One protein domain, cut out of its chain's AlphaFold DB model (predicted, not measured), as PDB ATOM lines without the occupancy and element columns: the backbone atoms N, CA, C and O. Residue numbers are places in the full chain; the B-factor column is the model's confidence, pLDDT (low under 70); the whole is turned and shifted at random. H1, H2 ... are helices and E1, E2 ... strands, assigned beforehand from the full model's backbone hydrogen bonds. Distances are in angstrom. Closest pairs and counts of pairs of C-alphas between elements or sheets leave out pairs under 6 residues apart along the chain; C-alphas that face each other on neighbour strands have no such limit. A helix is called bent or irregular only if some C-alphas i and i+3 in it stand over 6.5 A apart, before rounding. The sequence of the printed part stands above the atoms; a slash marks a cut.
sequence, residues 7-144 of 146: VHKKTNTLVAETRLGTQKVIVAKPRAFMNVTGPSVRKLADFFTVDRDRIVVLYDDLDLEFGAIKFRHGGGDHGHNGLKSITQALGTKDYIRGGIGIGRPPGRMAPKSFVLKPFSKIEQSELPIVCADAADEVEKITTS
ATOM      1  N   VAL A   7     -32.891  -2.717 -33.116       97.50
ATOM      2  CA  VAL A   7     -34.031  -1.859 -32.773       97.50
ATOM      3  C   VAL A   7     -34.792  -1.436 -34.030       97.50
ATOM      4  O   VAL A   7     -34.298  -0.636 -34.821       97.50
ATOM      5  N   HIS A   8     -36.055  -1.849 -34.134       96.69
ATOM      6  CA  HIS A   8     -36.988  -1.344 -35.131       96.69
ATOM      7  C   HIS A   8     -37.905  -0.278 -34.508       96.69
ATOM      8  O   HIS A   8     -38.928  -0.562 -33.877       96.69
ATOM      9  N   LYS A   9     -37.508   0.997 -34.650       93.75
ATOM     10  CA  LYS A   9     -38.160   2.135 -33.970       93.75
ATOM     11  C   LYS A   9     -39.649   2.276 -34.316       93.75
ATOM     12  O   LYS A   9     -40.442   2.576 -33.430       93.75
ATOM     13  N   LYS A  10     -40.040   2.024 -35.573       95.06
ATOM     14  CA  LYS A  10     -41.421   2.214 -36.066       95.06
ATOM     15  C   LYS A  10     -42.443   1.301 -35.376       95.06
ATOM     16  O   LYS A  10     -43.595   1.688 -35.193       95.06
ATOM     17  N   THR A  11     -42.020   0.106 -34.969       95.62
ATOM     18  CA  THR A  11     -42.886  -0.927 -34.367       95.62
ATOM     19  C   THR A  11     -42.654  -1.071 -32.863       95.62
ATOM     20  O   THR A  11     -43.394  -1.782 -32.184       95.62
ATOM     21  N   ASN A  12     -41.654  -0.371 -32.315       96.62
ATOM     22  CA  ASN A  12     -41.200  -0.511 -30.932       96.62
ATOM     23  C   ASN A  12     -40.845  -1.972 -30.576       96.62
ATOM     24  O   ASN A  12     -41.249  -2.510 -29.543       96.62
ATOM     25  N   THR A  13     -40.089  -2.626 -31.458       97.75
ATOM     26  CA  THR A  13     -39.617  -4.007 -31.287       97.75
ATOM     27  C   THR A  13     -38.103  -4.090 -31.485       97.75
ATOM     28  O   THR A  13     -37.478  -3.192 -32.053       97.75
ATOM     29  N   LEU A  14     -37.498  -5.157 -30.976       97.88
ATOM     30  CA  LEU A  14     -36.233  -5.675 -31.484       97.88
ATOM     31  C   LEU A  14     -36.557  -6.699 -32.576       97.88
ATOM     32  O   LEU A  14     -37.493  -7.473 -32.381       97.88
ATOM     33  N   VAL A  15     -35.848  -6.685 -33.703       97.38
ATOM     34  CA  VAL A  15     -36.151  -7.508 -34.885       97.38
ATOM     35  C   VAL A  15     -34.876  -8.089 -35.481       97.38
ATOM     36  O   VAL A  15     -33.859  -7.400 -35.564       97.38
ATOM     37  N   ALA A  16     -34.955  -9.333 -35.934       95.81
ATOM     38  CA  ALA A  16     -33.998  -9.946 -36.837       95.81
ATOM     39  C   ALA A  16     -34.763 -10.636 -37.965       95.81
ATOM     40  O   ALA A  16     -35.738 -11.347 -37.726       95.81
ATOM     41  N   GLU A  17     -34.309 -10.426 -39.192       93.69
ATOM     42  CA  GLU A  17     -34.780 -11.178 -40.349       93.69
ATOM     43  C   GLU A  17     -33.825 -12.346 -40.576       93.69
ATOM     44  O   GLU A  17     -32.606 -12.177 -40.575       93.69
ATOM     45  N   THR A  18     -34.382 -13.536 -40.751       91.81
ATOM     46  CA  THR A  18     -33.624 -14.758 -41.010       91.81
ATOM     47  C   THR A  18     -34.374 -15.632 -42.012       91.81
ATOM     48  O   THR A  18     -35.448 -15.271 -42.506       91.81
ATOM     49  N   ARG A  19     -33.797 -16.782 -42.343       90.19
ATOM     50  CA  ARG A  19     -34.464 -17.833 -43.101       90.19
ATOM     51  C   ARG A  19     -34.462 -19.126 -42.307       90.19
ATOM     52  O   ARG A  19     -33.428 -19.494 -41.757       90.19
ATOM     53  N   LEU A  20     -35.609 -19.795 -42.294       87.25
ATOM     54  CA  LEU A  20     -35.755 -21.178 -41.849       87.25
ATOM     55  C   LEU A  20     -36.088 -21.999 -43.097       87.25
ATOM     56  O   LEU A  20     -37.139 -21.808 -43.709       87.25
ATOM     57  N   GLY A  21     -35.137 -22.813 -43.557       85.00
ATOM     58  CA  GLY A  21     -35.211 -23.438 -44.880       85.00
ATOM     59  C   GLY A  21     -35.330 -22.398 -46.003       85.00
ATOM     60  O   GLY A  21     -34.485 -21.510 -46.152       85.00
ATOM     61  N   THR A  22     -36.392 -22.495 -46.802       86.00
ATOM     62  CA  THR A  22     -36.713 -21.544 -47.881       86.00
ATOM     63  C   THR A  22     -37.567 -20.363 -47.411       86.00
ATOM     64  O   THR A  22     -37.659 -19.359 -48.125       86.00
ATOM     65  N   GLN A  23     -38.147 -20.437 -46.209       89.31
ATOM     66  CA  GLN A  23     -39.090 -19.452 -45.698       89.31
ATOM     67  C   GLN A  23     -38.362 -18.259 -45.074       89.31
ATOM     68  O   GLN A  23     -37.460 -18.408 -44.245       89.31
ATOM     69  N   LYS A  24     -38.767 -17.042 -45.451       91.75
ATOM     70  CA  LYS A  24     -38.314 -15.816 -44.783       91.75
ATOM     71  C   LYS A  24     -39.059 -15.663 -43.459       91.75
ATOM     72  O   LYS A  24     -40.287 -15.682 -43.440       91.75
ATOM     73  N   VAL A  25     -38.315 -15.460 -42.378       94.06
ATOM     74  CA  VAL A  25     -38.849 -15.379 -41.016       94.06
ATOM     75  C   VAL A  25     -38.400 -14.085 -40.357       94.06
ATOM     76  O   VAL A  25     -37.259 -13.646 -40.510       94.06
ATOM     77  N   ILE A  26     -39.316 -13.474 -39.613       95.81
ATOM     78  CA  ILE A  26     -39.064 -12.270 -38.825       95.81
ATOM     79  C   ILE A  26     -39.174 -12.667 -37.360       95.81
ATOM     80  O   ILE A  26     -40.263 -12.936 -36.858       95.81
ATOM     81  N   VAL A  27     -38.042 -12.686 -36.666       96.19
ATOM     82  CA  VAL A  27     -38.004 -12.899 -35.219       96.19
ATOM     83  C   VAL A  27     -38.081 -11.541 -34.548       96.19
ATOM     84  O   VAL A  27     -37.328 -10.628 -34.896       96.19
ATOM     85  N   ALA A  28     -38.982 -11.385 -33.578       97.19
ATOM     86  CA  ALA A  28     -39.142 -10.115 -32.893       97.19
ATOM     87  C   ALA A  28     -39.420 -10.243 -31.399       97.19
ATOM     88  O   ALA A  28     -40.152 -11.119 -30.947       97.19
ATOM     89  N   LYS A  29     -38.886  -9.284 -30.640       96.88
ATOM     90  CA  LYS A  29     -39.169  -9.089 -29.217       96.88
ATOM     91  C   LYS A  29     -39.753  -7.692 -28.999       96.88
ATOM     92  O   LYS A  29     -39.048  -6.700 -29.213       96.88
ATOM     93  N   PRO A  30     -41.023  -7.565 -28.584       96.75
ATOM     94  CA  PRO A  30     -41.599  -6.276 -28.219       96.75
ATOM     95  C   PRO A  30     -40.819  -5.590 -27.096       96.75
ATOM     96  O   PRO A  30     -40.328  -6.239 -26.177       96.75
ATOM     97  N   ARG A  31     -40.712  -4.260 -27.165       96.00
ATOM     98  CA  ARG A  31     -40.049  -3.434 -26.136       96.00
ATOM     99  C   ARG A  31     -41.045  -2.740 -25.199       96.00
ATOM    100  O   ARG A  31     -40.655  -1.890 -24.404       96.00
ATOM    101  N   ALA A  32     -42.330  -3.055 -25.338       93.38
ATOM    102  CA  ALA A  32     -43.414  -2.530 -24.519       93.38
ATOM    103  C   ALA A  32     -43.661  -3.418 -23.288       93.38
ATOM    104  O   ALA A  32     -43.290  -4.592 -23.279       93.38
ATOM    105  N   PHE A  33     -44.331  -2.877 -22.269       93.81
ATOM    106  CA  PHE A  33     -44.790  -3.673 -21.128       93.81
ATOM    107  C   PHE A  33     -45.807  -4.738 -21.558       93.81
ATOM    108  O   PHE A  33     -46.545  -4.546 -22.527       93.81
ATOM    109  N   MET A  34     -45.873  -5.840 -20.804       92.94
ATOM    110  CA  MET A  34     -46.667  -7.029 -21.142       92.94
ATOM    111  C   MET A  34     -48.156  -6.726 -21.381       92.94
ATOM    112  O   MET A  34     -48.788  -7.281 -22.269       92.94
ATOM    113  N   ASN A  35     -48.737  -5.799 -20.620       92.50
ATOM    114  CA  ASN A  35     -50.143  -5.402 -20.758       92.50
ATOM    115  C   ASN A  35     -50.435  -4.534 -22.000       92.50
ATOM    116  O   ASN A  35     -51.598  -4.334 -22.341       92.50
ATOM    117  N   VAL A  36     -49.405  -4.024 -22.678       94.12
ATOM    118  CA  VAL A  36     -49.510  -3.137 -23.853       94.12
ATOM    119  C   VAL A  36     -48.640  -3.624 -25.019       94.12
ATOM    120  O   VAL A  36     -48.205  -2.843 -25.863       94.12
ATOM    121  N   THR A  37     -48.382  -4.931 -25.085       95.69
ATOM    122  CA  THR A  37     -47.581  -5.562 -26.142       95.69
ATOM    123  C   THR A  37     -48.285  -5.592 -27.503       95.69
ATOM    124  O   THR A  37     -47.628  -5.488 -28.541       95.69
ATOM    125  N   GLY A  38     -49.616  -5.694 -27.524       97.25
ATOM    126  CA  GLY A  38     -50.397  -5.897 -28.745       97.25
ATOM    127  C   GLY A  38     -50.166  -4.868 -29.856       97.25
ATOM    128  O   GLY A  38     -49.899  -5.276 -30.987       97.25
ATOM    129  N   PRO A  39     -50.193  -3.549 -29.579       97.81
ATOM    130  CA  PRO A  39     -49.936  -2.529 -30.594       97.81
ATOM    131  C   PRO A  39     -48.584  -2.679 -31.308       97.81
ATOM    132  O   PRO A  39     -48.497  -2.394 -32.501       97.81
ATOM    133  N   SER A  40     -47.539  -3.142 -30.612       97.81
ATOM    134  CA  SER A  40     -46.231  -3.415 -31.222       97.81
ATOM    135  C   SER A  40     -46.277  -4.608 -32.172       97.81
ATOM    136  O   SER A  40     -45.732  -4.523 -33.271       97.81
ATOM    137  N   VAL A  41     -46.961  -5.689 -31.782       97.81
ATOM    138  CA  VAL A  41     -47.133  -6.887 -32.623       97.81
ATOM    139  C   VAL A  41     -47.953  -6.561 -33.871       97.81
ATOM    140  O   VAL A  41     -47.527  -6.880 -34.977       97.81
ATOM    141  N   ARG A  42     -49.073  -5.841 -33.717       98.12
ATOM    142  CA  ARG A  42     -49.903  -5.394 -34.847       98.12
ATOM    143  C   ARG A  42     -49.096  -4.551 -35.833       98.12
ATOM    144  O   ARG A  42     -49.050  -4.886 -37.009       98.12
ATOM    145  N   LYS A  43     -48.412  -3.504 -35.349       98.06
ATOM    146  CA  LYS A  43     -47.579  -2.626 -36.189       98.06
ATOM    147  C   LYS A  43     -46.483  -3.393 -36.922       98.06
ATOM    148  O   LYS A  43     -46.168  -3.045 -38.052       98.06
ATOM    149  N   LEU A  44     -45.875  -4.386 -36.271       98.12
ATOM    150  CA  LEU A  44     -44.834  -5.206 -36.881       98.12
ATOM    151  C   LEU A  44     -45.386  -6.051 -38.030       98.12
ATOM    152  O   LEU A  44     -44.825  -6.019 -39.120       98.12
ATOM    153  N   ALA A  45     -46.493  -6.751 -37.792       97.81
ATOM    154  CA  ALA A  45     -47.156  -7.543 -38.818       97.81
ATOM    155  C   ALA A  45     -47.639  -6.667 -39.986       97.81
ATOM    156  O   ALA A  45     -47.422  -7.026 -41.137       97.81
ATOM    157  N   ASP A  46     -48.188  -5.479 -39.707       97.94
ATOM    158  CA  ASP A  46     -48.598  -4.520 -40.741       97.94
ATOM    159  C   ASP A  46     -47.395  -4.021 -41.565       97.94
ATOM    160  O   ASP A  46     -47.479  -3.902 -42.782       97.94
ATOM    161  N   PHE A  47     -46.259  -3.738 -40.913       97.69
ATOM    162  CA  PHE A  47     -45.054  -3.221 -41.571       97.69
ATOM    163  C   PHE A  47     -44.417  -4.232 -42.530       97.69
ATOM    164  O   PHE A  47     -43.906  -3.844 -43.578       97.69
ATOM    165  N   PHE A  48     -44.427  -5.512 -42.159       96.62
ATOM    166  CA  PHE A  48     -43.866  -6.595 -42.964       96.62
ATOM    167  C   PHE A  48     -44.907  -7.330 -43.820       96.62
ATOM    168  O   PHE A  48     -44.557  -8.315 -44.467       96.62
ATOM    169  N   THR A  49     -46.160  -6.865 -43.830       97.00
ATOM    170  CA  THR A  49     -47.272  -7.481 -44.573       97.00
ATOM    171  C   THR A  49     -47.439  -8.969 -44.229       97.00
ATOM    172  O   THR A  49     -47.467  -9.832 -45.101       97.00
ATOM    173  N   VAL A  50     -47.489  -9.275 -42.930       96.69
ATOM    174  CA  VAL A  50     -47.665 -10.635 -42.403       96.69
ATOM    175  C   VAL A  50     -49.124 -10.851 -42.007       96.69
ATOM    176  O   VAL A  50     -49.656 -10.124 -41.161       96.69
ATOM    177  N   ASP A  51     -49.747 -11.873 -42.595       95.94
ATOM    178  CA  ASP A  51     -51.097 -12.322 -42.244       95.94
ATOM    179  C   ASP A  51     -51.157 -12.848 -40.802       95.94
ATOM    180  O   ASP A  51     -50.155 -13.280 -40.232       95.94
ATOM    181  N   ARG A  52     -52.329 -12.764 -40.159       95.19
ATOM    182  CA  ARG A  52     -52.455 -13.029 -38.710       95.19
ATOM    183  C   ARG A  52     -52.254 -14.499 -38.354       95.19
ATOM    184  O   ARG A  52     -51.610 -14.783 -37.348       95.19
ATOM    185  N   ASP A  53     -52.735 -15.390 -39.208       94.31
ATOM    186  CA  ASP A  53     -52.575 -16.843 -39.113       94.31
ATOM    187  C   ASP A  53     -51.103 -17.284 -39.211       94.31
ATOM    188  O   ASP A  53     -50.720 -18.301 -38.638       94.31
ATOM    189  N   ARG A  54     -50.248 -16.467 -39.841       94.94
ATOM    190  CA  ARG A  54     -48.792 -16.669 -39.935       94.94
ATOM    191  C   ARG A  54     -48.003 -16.116 -38.748       94.94
ATOM    192  O   ARG A  54     -46.774 -16.188 -38.735       94.94
ATOM    193  N   ILE A  55     -48.671 -15.539 -37.748       97.06
ATOM    194  CA  ILE A  55     -48.014 -15.046 -36.536       97.06
ATOM    195  C   ILE A  55     -47.885 -16.193 -35.532       97.06
ATOM    196  O   ILE A  55     -48.878 -16.790 -35.123       97.06
ATOM    197  N   VAL A  56     -46.659 -16.430 -35.063       97.06
ATOM    198  CA  VAL A  56     -46.365 -17.331 -33.941       97.06
ATOM    199  C   VAL A  56     -45.969 -16.498 -32.723       97.06
ATOM    200  O   VAL A  56     -45.030 -15.703 -32.779       97.06
ATOM    201  N   VAL A  57     -46.684 -16.662 -31.610       97.50
ATOM    202  CA  VAL A  57     -46.385 -16.000 -30.332       97.50
ATOM    203  C   VAL A  57     -45.914 -17.032 -29.318       97.50
ATOM    204  O   VAL A  57     -46.700 -17.881 -28.901       97.50
ATOM    205  N   LEU A  58     -44.659 -16.916 -28.884       97.31
ATOM    206  CA  LEU A  58     -44.126 -17.654 -27.738       97.31
ATOM    207  C   LEU A  58     -44.403 -16.882 -26.445       97.31
ATOM    208  O   LEU A  58     -44.193 -15.666 -26.398       97.31
ATOM    209  N   TYR A  59     -44.889 -17.564 -25.413       96.88
ATOM    210  CA  TYR A  59     -45.228 -16.947 -24.128       96.88
ATOM    211  C   TYR A  59     -45.083 -17.949 -22.975       96.88
ATOM    212  O   TYR A  59     -45.128 -19.158 -23.195       96.88
ATOM    213  N   ASP A  60     -44.914 -17.451 -21.751       96.06
ATOM    214  CA  ASP A  60     -44.865 -18.268 -20.541       96.06
ATOM    215  C   ASP A  60     -46.263 -18.752 -20.130       96.06
ATOM    216  O   ASP A  60     -47.205 -17.967 -20.015       96.06
ATOM    217  N   ASP A  61     -46.413 -20.057 -19.912       96.06
ATOM    218  CA  ASP A  61     -47.688 -20.689 -19.586       96.06
ATOM    219  C   ASP A  61     -47.667 -21.277 -18.168       96.06
ATOM    220  O   ASP A  61     -46.861 -22.149 -17.843       96.06
ATOM    221  N   LEU A  62     -48.573 -20.786 -17.318       95.25
ATOM    222  CA  LEU A  62     -48.720 -21.226 -15.927       95.25
ATOM    223  C   LEU A  62     -49.434 -22.573 -15.801       95.25
ATOM    224  O   LEU A  62     -49.360 -23.210 -14.753       95.25
ATOM    225  N   ASP A  63     -50.180 -22.986 -16.826       92.75
ATOM    226  CA  ASP A  63     -50.926 -24.242 -16.812       92.75
ATOM    227  C   ASP A  63     -50.099 -25.427 -17.321       92.75
ATOM    228  O   ASP A  63     -50.531 -26.574 -17.195       92.75
ATOM    229  N   LEU A  64     -48.907 -25.165 -17.861       95.88
ATOM    230  CA  LEU A  64     -47.954 -26.179 -18.296       95.88
ATOM    231  C   LEU A  64     -46.854 -26.363 -17.244       95.88
ATOM    232  O   LEU A  64     -46.389 -25.398 -16.635       95.88
ATOM    233  N   GLU A  65     -46.429 -27.610 -17.041       96.44
ATOM    234  CA  GLU A  65     -45.276 -27.936 -16.195       96.44
ATOM    235  C   GLU A  65     -43.995 -27.293 -16.740       96.44
ATOM    236  O   GLU A  65     -43.898 -27.014 -17.936       96.44
ATOM    237  N   PHE A  66     -43.009 -27.042 -15.872       97.00
ATOM    238  CA  PHE A  66     -41.747 -26.434 -16.295       97.00
ATOM    239  C   PHE A  66     -41.108 -27.234 -17.442       97.00
ATOM    240  O   PHE A  66     -40.977 -28.453 -17.358       97.00
ATOM    241  N   GLY A  67     -40.750 -26.540 -18.524       95.88
ATOM    242  CA  GLY A  67     -40.143 -27.145 -19.712       95.88
ATOM    243  C   GLY A  67     -41.127 -27.787 -20.696       95.88
ATOM    244  O   GLY A  67     -40.747 -28.066 -21.828       95.88
ATOM    245  N   ALA A  68     -42.402 -27.961 -20.332       97.69
ATOM    246  CA  ALA A  68     -43.403 -28.458 -21.269       97.69
ATOM    247  C   ALA A  68     -43.735 -27.392 -22.325       97.69
ATOM    248  O   ALA A  68     -44.036 -26.243 -21.999       97.69
ATOM    249  N   ILE A  69     -43.728 -27.778 -23.598       97.50
ATOM    250  CA  ILE A  69     -43.992 -26.879 -24.725       97.50
ATOM    251  C   ILE A  69     -45.271 -27.325 -25.426       97.50
ATOM    252  O   ILE A  69     -45.449 -28.503 -25.738       97.50
ATOM    253  N   LYS A  70     -46.185 -26.384 -25.678       96.00
ATOM    254  CA  LYS A  70     -47.443 -26.678 -26.370       96.00
ATOM    255  C   LYS A  70     -47.812 -25.590 -27.362       96.00
ATOM    256  O   LYS A  70     -48.146 -24.469 -26.977       96.00
ATOM    257  N   PHE A  71     -47.848 -25.961 -28.636       95.62
ATOM    258  CA  PHE A  71     -48.353 -25.105 -29.701       95.62
ATOM    259  C   PHE A  71     -49.839 -25.343 -29.952       95.62
ATOM    260  O   PHE A  71     -50.344 -26.461 -29.848       95.62
ATOM    261  N   ARG A  72     -50.558 -24.267 -30.267       94.00
ATOM    262  CA  ARG A  72     -51.970 -24.311 -30.655       94.00
ATOM    263  C   ARG A  72     -52.316 -23.162 -31.589       94.00
ATOM    264  O   ARG A  72     -51.821 -22.051 -31.408       94.00
ATOM    265  N   HIS A  73     -53.210 -23.410 -32.538       94.94
ATOM    266  CA  HIS A  73     -53.847 -22.351 -33.311       94.94
ATOM    267  C   HIS A  73     -55.005 -21.759 -32.493       94.94
ATOM    268  O   HIS A  73     -55.892 -22.483 -32.039       94.94
ATOM    269  N   GLY A  74     -54.985 -20.450 -32.252       93.06
ATOM    270  CA  GLY A  74     -56.014 -19.779 -31.464       93.06
ATOM    271  C   GLY A  74     -56.032 -20.118 -29.971       93.06
ATOM    272  O   GLY A  74     -55.001 -20.255 -29.307       93.06
ATOM    273  N   GLY A  75     -57.240 -20.179 -29.407       90.12
ATOM    274  CA  GLY A  75     -57.473 -20.490 -27.996       90.12
ATOM    275  C   GLY A  75     -57.519 -19.284 -27.046       90.12
ATOM    276  O   GLY A  75     -57.498 -18.116 -27.445       90.12
ATOM    277  N   GLY A  76     -57.645 -19.588 -25.753       88.94
ATOM    278  CA  GLY A  76     -57.727 -18.602 -24.675       88.94
ATOM    279  C   GLY A  76     -56.402 -17.894 -24.384       88.94
ATOM    280  O   GLY A  76     -55.319 -18.340 -24.783       88.94
ATOM    281  N   ASP A  77     -56.490 -16.768 -23.677       89.69
ATOM    282  CA  ASP A  77     -55.324 -16.070 -23.123       89.69
ATOM    283  C   ASP A  77     -54.849 -16.663 -21.787       89.69
ATOM    284  O   ASP A  77     -53.745 -16.340 -21.375       89.69
ATOM    285  N   HIS A  78     -55.633 -17.538 -21.139       86.44
ATOM    286  CA  HIS A  78     -55.308 -18.180 -19.852       86.44
ATOM    287  C   HIS A  78     -54.867 -17.170 -18.775       86.44
ATOM    288  O   HIS A  78     -53.997 -17.437 -17.953       86.44
ATOM    289  N   GLY A  79     -55.438 -15.958 -18.800       89.94
ATOM    290  CA  GLY A  79     -55.065 -14.883 -17.876       89.94
ATOM    291  C   GLY A  79     -53.738 -14.184 -18.209       89.94
ATOM    292  O   GLY A  79     -53.324 -13.277 -17.484       89.94
ATOM    293  N   HIS A  80     -53.083 -14.541 -19.316       95.44
ATOM    294  CA  HIS A  80     -51.835 -13.932 -19.757       95.44
ATOM    295  C   HIS A  80     -52.080 -12.554 -20.398       95.44
ATOM    296  O   HIS A  80     -52.594 -12.419 -21.515       95.44
ATOM    297  N   ASN A  81     -51.624 -11.496 -19.719       95.75
ATOM    298  CA  ASN A  81     -51.852 -10.102 -20.129       95.75
ATOM    299  C   ASN A  81     -51.306  -9.765 -21.532       95.75
ATOM    300  O   ASN A  81     -51.930  -8.989 -22.255       95.75
ATOM    301  N   GLY A  82     -50.186 -10.375 -21.936       96.56
ATOM    302  CA  GLY A  82     -49.614 -10.225 -23.281       96.56
ATOM    303  C   GLY A  82     -50.527 -10.752 -24.381       96.56
ATOM    304  O   GLY A  82     -50.921  -9.991 -25.259       96.56
ATOM    305  N   LEU A  83     -50.935 -12.024 -24.307       97.19
ATOM    306  CA  LEU A  83     -51.911 -12.621 -25.221       97.19
ATOM    307  C   LEU A  83     -53.228 -11.845 -25.284       97.19
ATOM    308  O   LEU A  83     -53.752 -11.656 -26.382       97.19
ATOM    309  N   LYS A  84     -53.734 -11.353 -24.145       97.31
ATOM    310  CA  LYS A  84     -54.921 -10.486 -24.114       97.31
ATOM    311  C   LYS A  84     -54.699  -9.208 -24.931       97.31
ATOM    312  O   LYS A  84     -55.513  -8.879 -25.791       97.31
ATOM    313  N   SER A  85     -53.575  -8.526 -24.706       98.12
ATOM    314  CA  SER A  85     -53.185  -7.315 -25.438       98.12
ATOM    315  C   SER A  85     -53.026  -7.576 -26.942       98.12
ATOM    316  O   SER A  85     -53.535  -6.814 -27.763       98.12
ATOM    317  N   ILE A  86     -52.365  -8.677 -27.315       98.06
ATOM    318  CA  ILE A  86     -52.148  -9.087 -28.709       98.06
ATOM    319  C   ILE A  86     -53.475  -9.392 -29.394       98.06
ATOM    320  O   ILE A  86     -53.757  -8.803 -30.432       98.06
ATOM    321  N   THR A  87     -54.319 -10.230 -28.792       97.56
ATOM    322  CA  THR A  87     -55.643 -10.572 -29.335       97.56
ATOM    323  C   THR A  87     -56.478  -9.312 -29.574       97.56
ATOM    324  O   THR A  87     -57.065  -9.147 -30.640       97.56
ATOM    325  N   GLN A  88     -56.487  -8.382 -28.612       97.69
ATOM    326  CA  GLN A  88     -57.205  -7.115 -28.747       97.69
ATOM    327  C   GLN A  88     -56.670  -6.261 -29.905       97.69
ATOM    328  O   GLN A  88     -57.454  -5.677 -30.647       97.69
ATOM    329  N   ALA A  89     -55.348  -6.175 -30.070       97.81
ATOM    330  CA  ALA A  89     -54.739  -5.359 -31.118       97.81
ATOM    331  C   ALA A  89     -54.866  -5.981 -32.518       97.81
ATOM    332  O   ALA A  89     -55.039  -5.251 -33.493       97.81
ATOM    333  N   LEU A  90     -54.768  -7.308 -32.627       97.31
ATOM    334  CA  LEU A  90     -54.918  -8.024 -33.894       97.31
ATOM    335  C   LEU A  90     -56.384  -8.126 -34.337       97.31
ATOM    336  O   LEU A  90     -56.637  -8.301 -35.523       97.31
ATOM    337  N   GLY A  91     -57.337  -8.011 -33.406       97.25
ATOM    338  CA  GLY A  91     -58.769  -8.150 -33.688       97.25
ATOM    339  C   GLY A  91     -59.210  -9.594 -33.945       97.25
ATOM    340  O   GLY A  91     -60.369  -9.830 -34.265       97.25
ATOM    341  N   THR A  92     -58.306 -10.561 -33.788       97.00
ATOM    342  CA  THR A  92     -58.573 -11.989 -33.951       97.00
ATOM    343  C   THR A  92     -57.753 -12.806 -32.951       97.00
ATOM    344  O   THR A  92     -56.739 -12.346 -32.414       97.00
ATOM    345  N   LYS A  93     -58.212 -14.031 -32.691       96.44
ATOM    346  CA  LYS A  93     -57.445 -15.062 -31.989       96.44
ATOM    347  C   LYS A  93     -56.692 -15.972 -32.955       96.44
ATOM    348  O   LYS A  93     -55.865 -16.724 -32.461       96.44
ATOM    349  N   ASP A  94     -56.941 -15.882 -34.260       96.00
ATOM    350  CA  ASP A  94     -56.434 -16.778 -35.306       96.00
ATOM    351  C   ASP A  94     -54.959 -16.501 -35.601       96.00
ATOM    352  O   ASP A  94     -54.592 -15.847 -36.572       96.00
ATOM    353  N   TYR A  95     -54.124 -16.921 -34.659       96.81
ATOM    354  CA  TYR A  95     -52.674 -16.928 -34.726       96.81
ATOM    355  C   TYR A  95     -52.152 -18.081 -33.868       96.81
ATOM    356  O   TYR A  95     -52.836 -18.570 -32.956       96.81
ATOM    357  N   ILE A  96     -50.931 -18.526 -34.141       96.81
ATOM    358  CA  ILE A  96     -50.314 -19.653 -33.447       96.81
ATOM    359  C   ILE A  96     -49.744 -19.178 -32.107       96.81
ATOM    360  O   ILE A  96     -49.088 -18.140 -32.007       96.81
ATOM    361  N   ARG A  97     -49.990 -19.948 -31.048       96.38
ATOM    362  CA  ARG A  97     -49.518 -19.685 -29.685       96.38
ATOM    363  C   ARG A  97     -48.671 -20.860 -29.217       96.38
ATOM    364  O   ARG A  97     -49.201 -21.960 -29.106       96.38
ATOM    365  N   GLY A  98     -47.394 -20.619 -28.937       96.94
ATOM    366  CA  GLY A  98     -46.486 -21.574 -28.304       96.94
ATOM    367  C   GLY A  98     -46.357 -21.264 -26.819       96.94
ATOM    368  O   GLY A  98     -45.660 -20.323 -26.443       96.94
ATOM    369  N   GLY A  99     -47.069 -22.015 -25.983       97.25
ATOM    370  CA  GLY A  99     -46.927 -21.924 -24.533       97.25
ATOM    371  C   GLY A  99     -45.670 -22.657 -24.083       97.25
ATOM    372  O   GLY A  99     -45.493 -23.822 -24.437       97.25
ATOM    373  N   ILE A 100     -44.824 -21.974 -23.317       97.94
ATOM    374  CA  ILE A 100     -43.628 -22.526 -22.679       97.94
ATOM    375  C   ILE A 100     -43.911 -22.610 -21.185       97.94
ATOM    376  O   ILE A 100     -44.126 -21.590 -20.531       97.94
ATOM    377  N   GLY A 101     -43.952 -23.822 -20.653       97.38
ATOM    378  CA  GLY A 101     -44.379 -24.060 -19.290       97.38
ATOM    379  C   GLY A 101     -43.403 -23.527 -18.257       97.38
ATOM    380  O   GLY A 101     -42.198 -23.774 -18.318       97.38
ATOM    381  N   ILE A 102     -43.958 -22.790 -17.297       96.75
ATOM    382  CA  ILE A 102     -43.244 -22.258 -16.130       96.75
ATOM    383  C   ILE A 102     -43.801 -22.815 -14.815       96.75
ATOM    384  O   ILE A 102     -43.348 -22.434 -13.738       96.75
ATOM    385  N   GLY A 103     -44.785 -23.715 -14.892       95.00
ATOM    386  CA  GLY A 103     -45.460 -24.284 -13.738       95.00
ATOM    387  C   GLY A 103     -46.399 -23.307 -13.033       95.00
ATOM    388  O   GLY A 103     -46.577 -22.147 -13.411       95.00
ATOM    389  N   ARG A 104     -47.017 -23.798 -11.956       93.81
ATOM    390  CA  ARG A 104     -47.951 -23.016 -11.140       93.81
ATOM    391  C   ARG A 104     -47.250 -22.356  -9.951       93.81
ATOM    392  O   ARG A 104     -46.331 -22.943  -9.379       93.81
ATOM    393  N   PRO A 105     -47.731 -21.180  -9.499       92.50
ATOM    394  CA  PRO A 105     -47.223 -20.548  -8.291       92.50
ATOM    395  C   PRO A 105     -47.354 -21.487  -7.080       92.50
ATOM    396  O   PRO A 105     -48.429 -22.052  -6.864       92.50
ATOM    397  N   PRO A 106     -46.312 -21.634  -6.245       90.06
ATOM    398  CA  PRO A 106     -46.393 -22.495  -5.075       90.06
ATOM    399  C   PRO A 106     -47.313 -21.895  -4.002       90.06
ATOM    400  O   PRO A 106     -47.258 -20.699  -3.686       90.06
ATOM    401  N   GLY A 107     -48.139 -22.747  -3.393       91.25
ATOM    402  CA  GLY A 107     -49.017 -22.381  -2.281       91.25
ATOM    403  C   GLY A 107     -50.046 -21.308  -2.653       91.25
ATOM    404  O   GLY A 107     -50.817 -21.469  -3.590       91.25
ATOM    405  N   ARG A 108     -50.087 -20.213  -1.882       90.94
ATOM    406  CA  ARG A 108     -51.040 -19.097  -2.066       90.94
ATOM    407  C   ARG A 108     -50.436 -17.891  -2.799       90.94
ATOM    408  O   ARG A 108     -50.942 -16.777  -2.675       90.94
ATOM    409  N   MET A 109     -49.325 -18.074  -3.509       92.94
ATOM    410  CA  MET A 109     -48.669 -16.978  -4.221       92.94
ATOM    411  C   MET A 109     -49.542 -16.472  -5.374       92.94
ATOM    412  O   MET A 109     -50.046 -17.251  -6.178       92.94
ATOM    413  N   ALA A 110     -49.688 -15.151  -5.483       93.12
ATOM    414  CA  ALA A 110     -50.401 -14.553  -6.603       93.12
ATOM    415  C   ALA A 110     -49.646 -14.807  -7.929       93.12
ATOM    416  O   ALA A 110     -48.439 -14.545  -7.982       93.12
ATOM    417  N   PRO A 111     -50.330 -15.206  -9.020       92.50
ATOM    418  CA  PRO A 111     -49.696 -15.456 -10.320       92.50
ATOM    419  C   PRO A 111     -48.831 -14.300 -10.832       92.50
ATOM    420  O   PRO A 111     -47.712 -14.508 -11.290       92.50
ATOM    421  N   LYS A 112     -49.294 -13.053 -10.658       92.69
ATOM    422  CA  LYS A 112     -48.541 -11.848 -11.041       92.69
ATOM    423  C   LYS A 112     -47.192 -11.738 -10.321       92.69
ATOM    424  O   LYS A 112     -46.238 -11.226 -10.893       92.69
ATOM    425  N   SER A 113     -47.115 -12.173  -9.065       93.50
ATOM    426  CA  SER A 113     -45.864 -12.165  -8.303       93.50
ATOM    427  C   SER A 113     -44.930 -13.288  -8.737       93.50
ATOM    428  O   SER A 113     -43.721 -13.110  -8.659       93.50
ATOM    429  N   PHE A 114     -45.474 -14.419  -9.184       94.50
ATOM    430  CA  PHE A 114     -44.697 -15.569  -9.640       94.50
ATOM    431  C   PHE A 114     -43.975 -15.286 -10.962       94.50
ATOM    432  O   PHE A 114     -42.758 -15.401 -11.007       94.50
ATOM    433  N   VAL A 115     -44.683 -14.778 -11.979       94.56
ATOM    434  CA  VAL A 115     -44.106 -14.467 -13.309       94.56
ATOM    435  C   VAL A 115     -43.044 -13.357 -13.300       94.56
ATOM    436  O   VAL A 115     -42.342 -13.148 -14.282       94.56
ATOM    437  N   LEU A 116     -42.938 -12.603 -12.201       94.38
ATOM    438  CA  LEU A 116     -41.924 -11.559 -12.022       94.38
ATOM    439  C   LEU A 116     -40.687 -12.044 -11.255       94.38
ATOM    440  O   LEU A 116     -39.736 -11.276 -11.099       94.38
ATOM    441  N   LYS A 117     -40.691 -13.278 -10.740       94.75
ATOM    442  CA  LYS A 117     -39.532 -13.851 -10.054       94.75
ATOM    443  C   LYS A 117     -38.558 -14.470 -11.057       94.75
ATOM    444  O   LYS A 117     -38.987 -14.993 -12.081       94.75
ATOM    445  N   PRO A 118     -37.250 -14.446 -10.759       95.38
ATOM    446  CA  PRO A 118     -36.303 -15.254 -11.508       95.38
ATOM    447  C   PRO A 118     -36.585 -16.742 -11.273       95.38
ATOM    448  O   PRO A 118     -36.995 -17.135 -10.176       95.38
ATOM    449  N   PHE A 119     -36.288 -17.558 -12.282       95.69
ATOM    450  CA  PHE A 119     -36.223 -19.011 -12.151       95.69
ATOM    451  C   PHE A 119     -35.221 -19.428 -11.061       95.69
ATOM    452  O   PHE A 119     -34.254 -18.711 -10.778       95.69
ATOM    453  N   SER A 120     -35.430 -20.590 -10.448       95.31
ATOM    454  CA  SER A 120     -34.474 -21.212  -9.528       95.31
ATOM    455  C   SER A 120     -33.162 -21.575 -10.236       95.31
ATOM    456  O   SER A 120     -33.082 -21.593 -11.460       95.31
ATOM    457  N   LYS A 121     -32.100 -21.888  -9.481       96.50
ATOM    458  CA  LYS A 121     -30.806 -22.273 -10.078       96.50
ATOM    459  C   LYS A 121     -30.898 -23.529 -10.953       96.50
ATOM    460  O   LYS A 121     -30.184 -23.613 -11.943       96.50
ATOM    461  N   ILE A 122     -31.756 -24.476 -10.569       95.25
ATOM    462  CA  ILE A 122     -31.968 -25.727 -11.307       95.25
ATOM    463  C   ILE A 122     -32.679 -25.410 -12.625       95.25
ATOM    464  O   ILE A 122     -32.127 -25.668 -13.687       95.25
ATOM    465  N   GLU A 123     -33.816 -24.717 -12.565       95.88
ATOM    466  CA  GLU A 123     -34.556 -24.289 -13.762       95.88
ATOM    467  C   GLU A 123     -33.679 -23.440 -14.697       95.88
ATOM    468  O   GLU A 123     -33.663 -23.661 -15.902       95.88
ATOM    469  N   GLN A 124     -32.869 -22.516 -14.160       96.38
ATOM    470  CA  GLN A 124     -31.928 -21.720 -14.961       96.38
ATOM    471  C   GLN A 124     -30.921 -22.578 -15.739       96.38
ATOM    472  O   GLN A 124     -30.541 -22.190 -16.842       96.38
ATOM    473  N   SER A 125     -30.488 -23.713 -15.183       97.12
ATOM    474  CA  SER A 125     -29.587 -24.639 -15.882       97.12
ATOM    475  C   SER A 125     -30.282 -25.441 -16.986       97.12
ATOM    476  O   SER A 125     -29.622 -25.859 -17.933       97.12
ATOM    477  N   GLU A 126     -31.607 -25.588 -16.907       97.00
ATOM    478  CA  GLU A 126     -32.433 -26.301 -17.889       97.00
ATOM    479  C   GLU A 126     -32.993 -25.373 -18.980       97.00
ATOM    480  O   GLU A 126     -33.246 -25.820 -20.098       97.00
ATOM    481  N   LEU A 127     -33.115 -24.065 -18.714       96.25
ATOM    482  CA  LEU A 127     -33.624 -23.075 -19.675       96.25
ATOM    483  C   LEU A 127     -32.968 -23.131 -21.067       96.25
ATOM    484  O   LEU A 127     -33.703 -22.980 -22.042       96.25
ATOM    485  N   PRO A 128     -31.642 -23.322 -21.228       97.06
ATOM    486  CA  PRO A 128     -31.049 -23.434 -22.558       97.06
ATOM    487  C   PRO A 128     -31.622 -24.595 -23.379       97.06
ATOM    488  O   PRO A 128     -31.801 -24.438 -24.583       97.06
ATOM    489  N   ILE A 129     -31.939 -25.718 -22.726       97.19
ATOM    490  CA  ILE A 129     -32.532 -26.901 -23.362       97.19
ATOM    491  C   ILE A 129     -33.982 -26.593 -23.738       97.19
ATOM    492  O   ILE A 129     -34.343 -26.714 -24.901       97.19
ATOM    493  N   VAL A 130     -34.770 -26.055 -22.802       97.50
ATOM    494  CA  VAL A 130     -36.170 -25.666 -23.057       97.50
ATOM    495  C   VAL A 130     -36.278 -24.662 -24.211       97.50
ATOM    496  O   VAL A 130     -37.162 -24.761 -25.059       97.50
ATOM    497  N   CYS A 131     -35.373 -23.684 -24.271       96.31
ATOM    498  CA  CYS A 131     -35.325 -22.716 -25.364       96.31
ATOM    499  C   CYS A 131     -34.939 -23.356 -26.706       96.31
ATOM    500  O   CYS A 131     -35.452 -22.915 -27.734       96.31
ATOM    501  N   ALA A 132     -34.042 -24.348 -26.706       96.50
ATOM    502  CA  ALA A 132     -33.674 -25.088 -27.910       96.50
ATOM    503  C   ALA A 132     -34.854 -25.930 -28.414       96.50
ATOM    504  O   ALA A 132     -35.239 -25.791 -29.569       96.50
ATOM    505  N   ASP A 133     -35.511 -26.678 -27.526       96.94
ATOM    506  CA  ASP A 133     -36.692 -27.477 -27.861       96.94
ATOM    507  C   ASP A 133     -37.827 -26.594 -28.412       96.94
ATOM    508  O   ASP A 133     -38.466 -26.917 -29.412       96.94
ATOM    509  N   ALA A 134     -38.057 -25.423 -27.805       96.56
ATOM    510  CA  ALA A 134     -39.060 -24.478 -28.290       96.56
ATOM    511  C   ALA A 134     -38.701 -23.899 -29.666       96.56
ATOM    512  O   ALA A 134     -39.601 -23.638 -30.467       96.56
ATOM    513  N   ALA A 135     -37.412 -23.685 -29.946       94.56
ATOM    514  CA  ALA A 135     -36.951 -23.244 -31.256       94.56
ATOM    515  C   ALA A 135     -37.185 -24.331 -32.316       94.56
ATOM    516  O   ALA A 135     -37.769 -24.024 -33.353       94.56
ATOM    517  N   ASP A 136     -36.842 -25.586 -32.020       94.56
ATOM    518  CA  ASP A 136     -37.058 -26.723 -32.921       94.56
ATOM    519  C   ASP A 136     -38.542 -26.884 -33.291       94.56
ATOM    520  O   ASP A 136     -38.883 -27.113 -34.452       94.56
ATOM    521  N   GLU A 137     -39.455 -26.711 -32.332       94.44
ATOM    522  CA  GLU A 137     -40.896 -26.740 -32.609       94.44
ATOM    523  C   GLU A 137     -41.355 -25.579 -33.510       94.44
ATOM    524  O   GLU A 137     -42.179 -25.776 -34.406       94.44
ATOM    525  N   VAL A 138     -40.797 -24.373 -33.339       93.75
ATOM    526  CA  VAL A 138     -41.072 -23.245 -34.250       93.75
ATOM    527  C   VAL A 138     -40.563 -23.540 -35.661       93.75
ATOM    528  O   VAL A 138     -41.256 -23.228 -36.635       93.75
ATOM    529  N   GLU A 139     -39.381 -24.142 -35.794       92.56
ATOM    530  CA  GLU A 139     -38.830 -24.532 -37.093       92.56
ATOM    531  C   GLU A 139     -39.730 -25.551 -37.792       92.56
ATOM    532  O   GLU A 139     -40.060 -25.362 -38.968       92.56
ATOM    533  N   LYS A 140     -40.209 -26.569 -37.065       91.69
ATOM    534  CA  LYS A 140     -41.158 -27.561 -37.592       91.69
ATOM    535  C   LYS A 140     -42.421 -26.890 -38.114       91.69
ATOM    536  O   LYS A 140     -42.756 -27.099 -39.269       91.69
ATOM    537  N   ILE A 141     -43.058 -26.023 -37.323       90.00
ATOM    538  CA  ILE A 141     -44.300 -25.324 -37.715       90.00
ATOM    539  C   ILE A 141     -44.093 -24.425 -38.941       90.00
ATOM    540  O   ILE A 141     -45.002 -24.246 -39.745       90.00
ATOM    541  N   THR A 142     -42.901 -23.844 -39.081       86.38
ATOM    542  CA  THR A 142     -42.581 -22.931 -40.187       86.38
ATOM    543  C   THR A 142     -42.222 -23.670 -41.481       86.38
ATOM    544  O   THR A 142     -42.366 -23.104 -42.564       86.38
ATOM    545  N   THR A 143     -41.718 -24.904 -41.381       81.75
ATOM    546  CA  THR A 143     -41.243 -25.708 -42.522       81.75
ATOM    547  C   THR A 143     -42.205 -26.817 -42.935       81.75
ATOM    548  O   THR A 143     -42.146 -27.264 -44.079       81.75
ATOM    549  N   SER A 144     -43.106 -27.247 -42.049       67.06
ATOM    550  CA  SER A 144     -44.223 -28.114 -42.404       67.06
ATOM    551  C   SER A 144     -45.225 -27.322 -43.237       67.06
ATOM    552  O   SER A 144     -45.766 -26.327 -42.756       67.06
TER     553      SER A 144
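Overview. This is residues 7 to 144 of the 146 residues of the protein "Peptidyl-tRNA hydrolase" of Corynebacterium diphtheriae (UniProt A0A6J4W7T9). A small three-stranded sheet, E3, E5 and E4, makes the core, and the long helix H4 covers one face of it, running along the strands. H1 and H2 sit together on another side, H2 only grazing the sheet, while the hairpin of E1 and E2 reaches from H1 to the last residues of H4. The link after E5, with H3, makes one end of the longest axis. The printed part has 138 residues with four named helices and five named strands, in the order E1 E2 H1 E3 E4 H2 E5 H3 H4; the larger sheet, in order E3 E5 E4, is mixed, and the class is mixed, helices and strands. The whole is compact, with a radius of gyration of the C-alphas of 15.2 A and spans of 45 by 30 by 28 A.

Along the chain. Residues 7 to 8 pair briefly, antiparallel, with residues 13 to 14 of E1. E1, residues 13 to 20, begins at C-alpha 13 (-39.617, -4.007, -31.287) and is 20.5 A long; E2, residues 23 to 30, is 22.0 A long. H1, residues 38 to 47, measures 14.1 A. E3 is residues 56 to 61, 14.8 A, with C-alpha 56 at (-46.365, -17.331, -33.941), and E4 is residues 69 to 73, 13.8 A. H2, residues 81 to 90, measures 14.3 A, and E5, residues 96 to 101, 16.0 A. H3 is residues 111 to 114, 5.0 A. H4, residues 121 to 143, is 34.3 A long and ends at C-alpha 143 (-41.243, -25.708, -42.522); it has a kink of 34 degrees near residue 128 and is only just irregular, with C-alphas 125 and 128 6.9 A apart.

Arrangement. Inner strand E5 is parallel to E3, with N 57 and O 96 2.8 A apart, and antiparallel to E4, with N 70 and O 99 2.9 A apart. H4 is on this sheet at a height of 9.0 A, over E5, at 17 degrees to it on the local plane; the closest C-alphas of H4 and E5 are those of Ala 134 and Ile 100, 7.5 A. H2 only grazes the sheet with its residues 82 to 86. H1 and H2 touch at Gly 38 and Ile 86, whose C-alphas are 3.6 A apart, at a steep tilt of 40 degrees, the same way. E1 and E2 form an antiparallel hairpin, with N 16 and O 27 2.9 A apart. Its closest C-alphas to H1 are those of Pro 30 and Ser 40, 6.2 A, and to H4 those of Leu 20 and Glu 139, 6.6 A. H1 and H4 are apart. In H1 and H2 every O i to N i+4 pair is within hydrogen-bond range, in H4 17 of 19, and H3 is too short for such a pair.

Size, cuts and confidence. The two C-alphas farthest apart, those of Thr 22 and Arg 108, are 48.1 A apart. The printed part has no cut and no long link. The mean pLDDT of the printed part is 94.8, and residue 144 alone is under 70.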